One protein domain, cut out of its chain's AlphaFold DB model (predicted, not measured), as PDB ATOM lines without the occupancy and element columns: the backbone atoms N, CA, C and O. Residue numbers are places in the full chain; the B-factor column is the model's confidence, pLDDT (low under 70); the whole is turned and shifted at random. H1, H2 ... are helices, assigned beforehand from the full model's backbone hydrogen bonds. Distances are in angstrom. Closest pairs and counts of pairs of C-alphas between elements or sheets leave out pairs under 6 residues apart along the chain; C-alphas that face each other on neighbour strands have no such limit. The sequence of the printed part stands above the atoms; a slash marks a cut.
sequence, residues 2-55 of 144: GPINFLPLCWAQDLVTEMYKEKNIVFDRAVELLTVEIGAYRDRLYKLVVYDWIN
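Overview. This is residues 2 to 55 of the 144 residues of the protein "Bestrophin homolog" of Hymenolepis diminuta (UniProt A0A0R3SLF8). Two helices, H1 and the longer H2, lie side by side and nearly straight against each other as a helical hairpin, closed at one end by a short link. H2 makes most of the length of the rod, and residues 50 to 55, of which 50 to 53 belong to H2, stick out free at the end away from the link. The printed part has 54 residues with two named helices, H1 then H2, and no named strand; the class is all helix. The whole is loose, with a radius of gyration of the C-alphas of 13.8 A, and spans 46 by 19 by 8 A.

Arrangement. H1, residues 7 to 21, and H2, residues 28 to 53, form a helical hairpin. They touch, and their closest C-alphas, those of Gln 13 and Thr 35, are 6.5 A apart. Their lines stand at a shallow tilt of 3 degrees, and they run opposite ways. H2 touches H1 with residues 31 to 42 alone. In H1 and H2 every O i to N i+4 pair is within hydrogen-bond range.

Along the chain. H1 begins at C-alpha 7 at (-40.738, 46.692, -39.045) and is 21.4 A long from first to last C-alpha. H2 measures 37.1 A and ends at C-alpha 53 at (-59.599, 47.402, -42.697).

Size, cuts and confidence. The C-alphas farthest apart, of Lys 23 and Asn 55, are 46.3 A apart. The printed part has no cut, and the link from H1 to H2 is short, with 6 residues. Residue 2 alone has a pLDDT under 70.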
ATOM      1  N   GLY A   2     -47.482  47.157 -48.586       66.38
ATOM      2  CA  GLY A   2     -48.266  46.909 -47.364       66.38
ATOM      3  C   GLY A   2     -47.817  47.807 -46.202       66.38
ATOM      4  O   GLY A   2     -46.759  48.431 -46.311       66.38
ATOM      5  N   PRO A   3     -48.591  47.885 -45.107       72.56
ATOM      6  CA  PRO A   3     -48.209  48.673 -43.940       72.56
ATOM      7  C   PRO A   3     -46.867  48.184 -43.375       72.56
ATOM      8  O   PRO A   3     -46.671  46.991 -43.158       72.56
ATOM      9  N   ILE A   4     -45.933  49.116 -43.154       86.25
ATOM     10  CA  ILE A   4     -44.557  48.853 -42.674       86.25
ATOM     11  C   ILE A   4     -44.483  48.968 -41.132       86.25
ATOM     12  O   ILE A   4     -43.419  48.906 -40.526       86.25
ATOM     13  N   ASN A   5     -45.632  49.101 -40.463       84.12
ATOM     14  CA  ASN A   5     -45.748  49.308 -39.014       84.12
ATOM     15  C   ASN A   5     -45.152  48.174 -38.154       84.12
ATOM     16  O   ASN A   5     -44.827  48.398 -36.992       84.12
ATOM     17  N   PHE A   6     -44.975  46.973 -38.708       88.31
ATOM     18  CA  PHE A   6     -44.354  45.842 -38.014       88.31
ATOM     19  C   PHE A   6     -42.818  45.916 -37.971       88.31
ATOM     20  O   PHE A   6     -42.204  45.259 -37.134       88.31
ATOM     21  N   LEU A   7     -42.190  46.696 -38.858       92.44
ATOM     22  CA  LEU A   7     -40.738  46.692 -39.045       92.44
ATOM     23  C   LEU A   7     -39.962  47.168 -37.799       92.44
ATOM     24  O   LEU A   7     -39.031  46.465 -37.405       92.44
ATOM     25  N   PRO A   8     -40.355  48.257 -37.104       94.38
ATOM     26  CA  PRO A   8     -39.696  48.653 -35.856       94.38
ATOM     27  C   PRO A   8     -39.792  47.596 -34.747       94.38
ATOM     28  O   PRO A   8     -38.896  47.494 -33.915       94.38
ATOM     29  N   LEU A   9     -40.849  46.778 -34.741       93.94
ATOM     30  CA  LEU A   9     -41.013  45.702 -33.757       93.94
ATOM     31  C   LEU A   9     -40.093  44.517 -34.048       93.94
ATOM     32  O   LEU A   9     -39.579  43.903 -33.115       93.94
ATOM     33  N   CYS A  10     -39.840  44.223 -35.327       93.88
ATOM     34  CA  CYS A  10     -38.803  43.269 -35.713       93.88
ATOM     35  C   CYS A  10     -37.423  43.750 -35.249       93.88
ATOM     36  O   CYS A  10     -36.703  42.982 -34.622       93.88
ATOM     37  N   TRP A  11     -37.095  45.031 -35.458       96.25
ATOM     38  CA  TRP A  11     -35.830  45.601 -34.980       96.25
ATOM     39  C   TRP A  11     -35.691  45.542 -33.457       96.25
ATOM     40  O   TRP A  11     -34.623  45.206 -32.956       96.25
ATOM     41  N   ALA A  12     -36.768  45.812 -32.713       95.56
ATOM     42  CA  ALA A  12     -36.765  45.675 -31.258       95.56
ATOM     43  C   ALA A  12     -36.497  44.224 -30.817       95.56
ATOM     44  O   ALA A  12     -35.709  43.989 -29.903       95.56
ATOM     45  N   GLN A  13     -37.105  43.242 -31.485       95.81
ATOM     46  CA  GLN A  13     -36.883  41.822 -31.202       95.81
ATOM     47  C   GLN A  13     -35.449  41.371 -31.542       95.81
ATOM     48  O   GLN A  13     -34.842  40.600 -30.787       95.81
ATOM     49  N   ASP A  14     -34.897  41.860 -32.652       96.50
ATOM     50  CA  ASP A  14     -33.509  41.602 -33.048       96.50
ATOM     51  C   ASP A  14     -32.533  42.191 -32.019       96.50
ATOM     52  O   ASP A  14     -31.614  41.496 -31.579       96.50
ATOM     53  N   LEU A  15     -32.797  43.414 -31.543       96.69
ATOM     54  CA  LEU A  15     -32.007  44.079 -30.507       96.69
ATOM     55  C   LEU A  15     -32.019  43.304 -29.179       96.69
ATOM     56  O   LEU A  15     -30.972  43.118 -28.564       96.69
ATOM     57  N   VAL A  16     -33.176  42.789 -28.747       96.00
ATOM     58  CA  VAL A  16     -33.264  41.929 -27.550       96.00
ATOM     59  C   VAL A  16     -32.392  40.677 -27.713       96.00
ATOM     60  O   VAL A  16     -31.690  40.271 -26.784       96.00
ATOM     61  N   THR A  17     -32.400  40.083 -28.908       94.75
ATOM     62  CA  THR A  17     -31.592  38.896 -29.223       94.75
ATOM     63  C   THR A  17     -30.093  39.211 -29.221       94.75
ATOM     64  O   THR A  17     -29.287  38.395 -28.769       94.75
ATOM     65  N   GLU A  18     -29.702  40.386 -29.710       96.62
ATOM     66  CA  GLU A  18     -28.323  40.877 -29.692       96.62
ATOM     67  C   GLU A  18     -27.835  41.139 -28.262       96.62
ATOM     68  O   GLU A  18     -26.816  40.578 -27.856       96.62
ATOM     69  N   MET A  19     -28.616  41.854 -27.447       95.38
ATOM     70  CA  MET A  19     -28.278  42.127 -26.043       95.38
ATOM     71  C   MET A  19     -28.114  40.854 -25.203       95.38
ATOM     72  O   MET A  19     -27.305  40.820 -24.271       95.38
ATOM     73  N   TYR A  20     -28.855  39.793 -25.524       95.62
ATOM     74  CA  TYR A  20     -28.668  38.488 -24.893       95.62
ATOM     75  C   TYR A  20     -27.335  37.833 -25.299       95.62
ATOM     76  O   TYR A  20     -26.603  37.335 -24.442       95.62
ATOM     77  N   LYS A  21     -26.959  37.886 -26.587       94.94
ATOM     78  CA  LYS A  21     -25.667  37.361 -27.077       94.94
ATOM     79  C   LYS A  21     -24.474  38.101 -26.475       94.94
ATOM     80  O   LYS A  21     -23.471  37.472 -26.140       94.94
ATOM     81  N   GLU A  22     -24.597  39.414 -26.308       96.19
ATOM     82  CA  GLU A  22     -23.588  40.267 -25.668       96.19
ATOM     83  C   GLU A  22     -23.521  40.096 -24.142       96.19
ATOM     84  O   GLU A  22     -22.630  40.647 -23.500       96.19
ATOM     85  N   LYS A  23     -24.426  39.296 -23.556       93.56
ATOM     86  CA  LYS A  23     -24.581  39.089 -22.107       93.56
ATOM     87  C   LYS A  23     -24.967  40.353 -21.328       93.56
ATOM     88  O   LYS A  23     -24.799  40.386 -20.109       93.56
ATOM     89  N   ASN A  24     -25.536  41.353 -22.004       93.62
ATOM     90  CA  ASN A  24     -26.169  42.508 -21.360       93.62
ATOM     91  C   ASN A  24     -27.480  42.092 -20.671       93.62
ATOM     92  O   ASN A  24     -27.788  42.555 -19.574       93.62
ATOM     93  N   ILE A  25     -28.221  41.157 -21.278       93.00
ATOM     94  CA  ILE A  25     -29.333  40.446 -20.638       93.00
ATOM     95  C   ILE A  25     -28.836  39.058 -20.239       93.00
ATOM     96  O   ILE A  25     -28.470  38.256 -21.092       93.00
ATOM     97  N   VAL A  26     -28.821  38.772 -18.937       92.06
ATOM     98  CA  VAL A  26     -28.229  37.533 -18.400       92.06
ATOM     99  C   VAL A  26     -29.253  36.402 -18.259       92.06
ATOM    100  O   VAL A  26     -28.901  35.231 -18.360       92.06
ATOM    101  N   PHE A  27     -30.522  36.734 -18.010       94.12
ATOM    102  CA  PHE A  27     -31.561  35.756 -17.686       94.12
ATOM    103  C   PHE A  27     -32.435  35.437 -18.899       94.12
ATOM    104  O   PHE A  27     -33.096  36.329 -19.431       94.12
ATOM    105  N   ASP A  28     -32.554  34.155 -19.250       92.88
ATOM    106  CA  ASP A  28     -33.424  33.680 -20.343       92.88
ATOM    107  C   ASP A  28     -34.880  34.121 -20.154       92.88
ATOM    108  O   ASP A  28     -35.569  34.501 -21.098       92.88
ATOM    109  N   ARG A  29     -35.332  34.159 -18.894       94.75
ATOM    110  CA  ARG A  29     -36.678  34.619 -18.546       94.75
ATOM    111  C   ARG A  29     -36.912  36.089 -18.903       94.75
ATOM    112  O   ARG A  29     -38.031  36.445 -19.255       94.75
ATOM    113  N   ALA A  30     -35.892  36.942 -18.810       93.88
ATOM    114  CA  ALA A  30     -36.027  38.351 -19.178       93.88
ATOM    115  C   ALA A  30     -36.211  38.511 -20.695       93.88
ATOM    116  O   ALA A  30     -37.060  39.288 -21.121       93.88
ATOM    117  N   VAL A  31     -35.485  37.724 -21.498       95.38
ATOM    118  CA  VAL A  31     -35.661  37.682 -22.960       95.38
ATOM    119  C   VAL A  31     -37.071  37.226 -23.319       95.38
ATOM    120  O   VAL A  31     -37.745  37.890 -24.103       95.38
ATOM    121  N   GLU A  32     -37.545  36.141 -22.704       95.44
ATOM    122  CA  GLU A  32     -38.896  35.623 -22.931       95.44
ATOM    123  C   GLU A  32     -39.966  36.677 -22.613       95.44
ATOM    124  O   GLU A  32     -40.856  36.916 -23.428       95.44
ATOM    125  N   LEU A  33     -39.857  37.351 -21.462       96.50
ATOM    126  CA  LEU A  33     -40.790  38.408 -21.065       96.50
ATOM    127  C   LEU A  33     -40.788  39.580 -22.055       96.50
ATOM    128  O   LEU A  33     -41.857  40.018 -22.471       96.50
ATOM    129  N   LEU A  34     -39.612  40.054 -22.477       95.75
ATOM    130  CA  LEU A  34     -39.505  41.142 -23.453       95.75
ATOM    131  C   LEU A  34     -40.122  40.756 -24.803       95.75
ATOM    132  O   LEU A  34     -40.876  41.536 -25.381       95.75
ATOM    133  N   THR A  35     -39.861  39.539 -25.285       95.44
ATOM    134  CA  THR A  35     -40.463  39.025 -26.525       95.44
ATOM    135  C   THR A  35     -41.986  38.924 -26.425       95.44
ATOM    136  O   THR A  35     -42.689  39.282 -27.372       95.44
ATOM    137  N   VAL A  36     -42.510  38.480 -25.280       97.12
ATOM    138  CA  VAL A  36     -43.959  38.423 -25.036       97.12
ATOM    139  C   VAL A  36     -44.577  39.822 -25.063       97.12
ATOM    140  O   VAL A  36     -45.592  40.011 -25.731       97.12
ATOM    141  N   GLU A  37     -43.965  40.813 -24.411       96.31
ATOM    142  CA  GLU A  37     -44.486  42.189 -24.396       96.31
ATOM    143  C   GLU A  37     -44.423  42.861 -25.776       96.31
ATOM    144  O   GLU A  37     -45.395  43.496 -26.197       96.31
ATOM    145  N   ILE A  38     -43.338  42.659 -26.538       96.00
ATOM    146  CA  ILE A  38     -43.234  43.131 -27.932       96.00
ATOM    147  C   ILE A  38     -44.340  42.500 -28.792       96.00
ATOM    148  O   ILE A  38     -45.011  43.195 -29.564       96.00
ATOM    149  N   GLY A  39     -44.580  41.194 -28.632       95.38
ATOM    150  CA  GLY A  39     -45.668  40.486 -29.307       95.38
ATOM    151  C   GLY A  39     -47.048  41.028 -28.927       95.38
ATOM    152  O   GLY A  39     -47.870  41.306 -29.803       95.38
ATOM    153  N   ALA A  40     -47.287  41.270 -27.638       96.44
ATOM    154  CA  ALA A  40     -48.540  41.838 -27.153       96.44
ATOM    155  C   ALA A  40     -48.781  43.261 -27.684       96.44
ATOM    156  O   ALA A  40     -49.924  43.626 -27.974       96.44
ATOM    157  N   TYR A  41     -47.728  44.068 -27.832       94.50
ATOM    158  CA  TYR A  41     -47.817  45.394 -28.442       94.50
ATOM    159  C   TYR A  41     -48.138  45.309 -29.942       94.50
ATOM    160  O   TYR A  41     -49.049  45.994 -30.414       94.50
ATOM    161  N   ARG A  42     -47.481  44.396 -30.676       94.31
ATOM    162  CA  ARG A  42     -47.796  44.106 -32.086       94.31
ATOM    163  C   ARG A  42     -49.271  43.759 -32.271       94.31
ATOM    164  O   ARG A  42     -49.912  44.278 -33.181       94.31
ATOM    165  N   ASP A  43     -49.811  42.902 -31.412       94.38
ATOM    166  CA  ASP A  43     -51.198  42.455 -31.521       94.38
ATOM    167  C   ASP A  43     -52.191  43.603 -31.264       94.38
ATOM    168  O   ASP A  43     -53.243  43.658 -31.904       94.38
ATOM    169  N   ARG A  44     -51.861  44.564 -30.387       93.94
ATOM    170  CA  ARG A  44     -52.667  45.786 -30.192       93.94
ATOM    171  C   ARG A  44     -52.639  46.689 -31.426       93.94
ATOM    172  O   ARG A  44     -53.700  47.129 -31.857       93.94
ATOM    173  N   LEU A  45     -51.467  46.908 -32.028       92.12
ATOM    174  CA  LEU A  45     -51.360  47.672 -33.278       92.12
ATOM    175  C   LEU A  45     -52.103  46.990 -34.429       92.12
ATOM    176  O   LEU A  45     -52.787  47.650 -35.205       92.12
ATOM    177  N   TYR A  46     -52.013  45.664 -34.526       91.44
ATOM    178  CA  TYR A  46     -52.718  44.917 -35.561       91.44
ATOM    179  C   TYR A  46     -54.237  45.005 -35.397       91.44
ATOM    180  O   TYR A  46     -54.940  45.150 -36.392       91.44
ATOM    181  N   LYS A  47     -54.760  45.002 -34.162       91.75
ATOM    182  CA  LYS A  47     -56.194  45.242 -33.919       91.75
ATOM    183  C   LYS A  47     -56.661  46.585 -34.485       91.75
ATOM    184  O   LYS A  47     -57.739  46.622 -35.063       91.75
ATOM    185  N   LEU A  48     -55.861  47.648 -34.368       90.88
ATOM    186  CA  LEU A  48     -56.190  48.950 -34.966       90.88
ATOM    187  C   LEU A  48     -56.272  48.860 -36.495       90.88
ATOM    188  O   LEU A  48     -57.244  49.318 -37.080       90.88
ATOM    189  N   VAL A  49     -55.311  48.178 -37.128       90.12
ATOM    190  CA  VAL A  49     -55.345  47.923 -38.581       90.12
ATOM    191  C   VAL A  49     -56.573  47.105 -38.979       90.12
ATOM    192  O   VAL A  49     -57.157  47.348 -40.028       90.12
ATOM    193  N   VAL A  50     -56.984  46.133 -38.163       91.00
ATOM    194  CA  VAL A  50     -58.181  45.327 -38.437       91.00
ATOM    195  C   VAL A  50     -59.455  46.165 -38.346       91.00
ATOM    196  O   VAL A  50     -60.325  45.982 -39.192       91.00
ATOM    197  N   TYR A  51     -59.569  47.071 -37.369       90.25
ATOM    198  CA  TYR A  51     -60.719  47.977 -37.273       90.25
ATOM    199  C   TYR A  51     -60.804  48.941 -38.461       90.25
ATOM    200  O   TYR A  51     -61.897  49.169 -38.964       90.25
ATOM    201  N   ASP A  52     -59.666  49.439 -38.944       89.44
ATOM    202  CA  ASP A  52     -59.604  50.275 -40.149       89.44
ATOM    203  C   ASP A  52     -59.916  49.476 -41.429       89.44
ATOM    204  O   ASP A  52     -60.635  49.927 -42.323       89.44
ATOM    205  N   TRP A  53     -59.420  48.239 -41.513       89.44
ATOM    206  CA  TRP A  53     -59.599  47.402 -42.697       89.44
ATOM    207  C   TRP A  53     -61.017  46.829 -42.816       89.44
ATOM    208  O   TRP A  53     -61.584  46.783 -43.912       89.44
ATOM    209  N   ILE A  54     -61.597  46.380 -41.700       89.62
ATOM    210  CA  ILE A  54     -62.934  45.783 -41.640       89.62
ATOM    211  C   ILE A  54     -63.909  46.811 -41.071       89.62
ATOM    212  O   ILE A  54     -64.266  46.791 -39.895       89.62
ATOM    213  N   ASN A  55     -64.377  47.685 -41.954       86.31
ATOM    214  CA  ASN A  55     -65.416  48.652 -41.629       86.31
ATOM    215  C   ASN A  55     -66.787  47.985 -41.450       86.31
ATOM    216  O   ASN A  55     -67.063  46.909 -41.996       86.31
TER     217      ASN A  55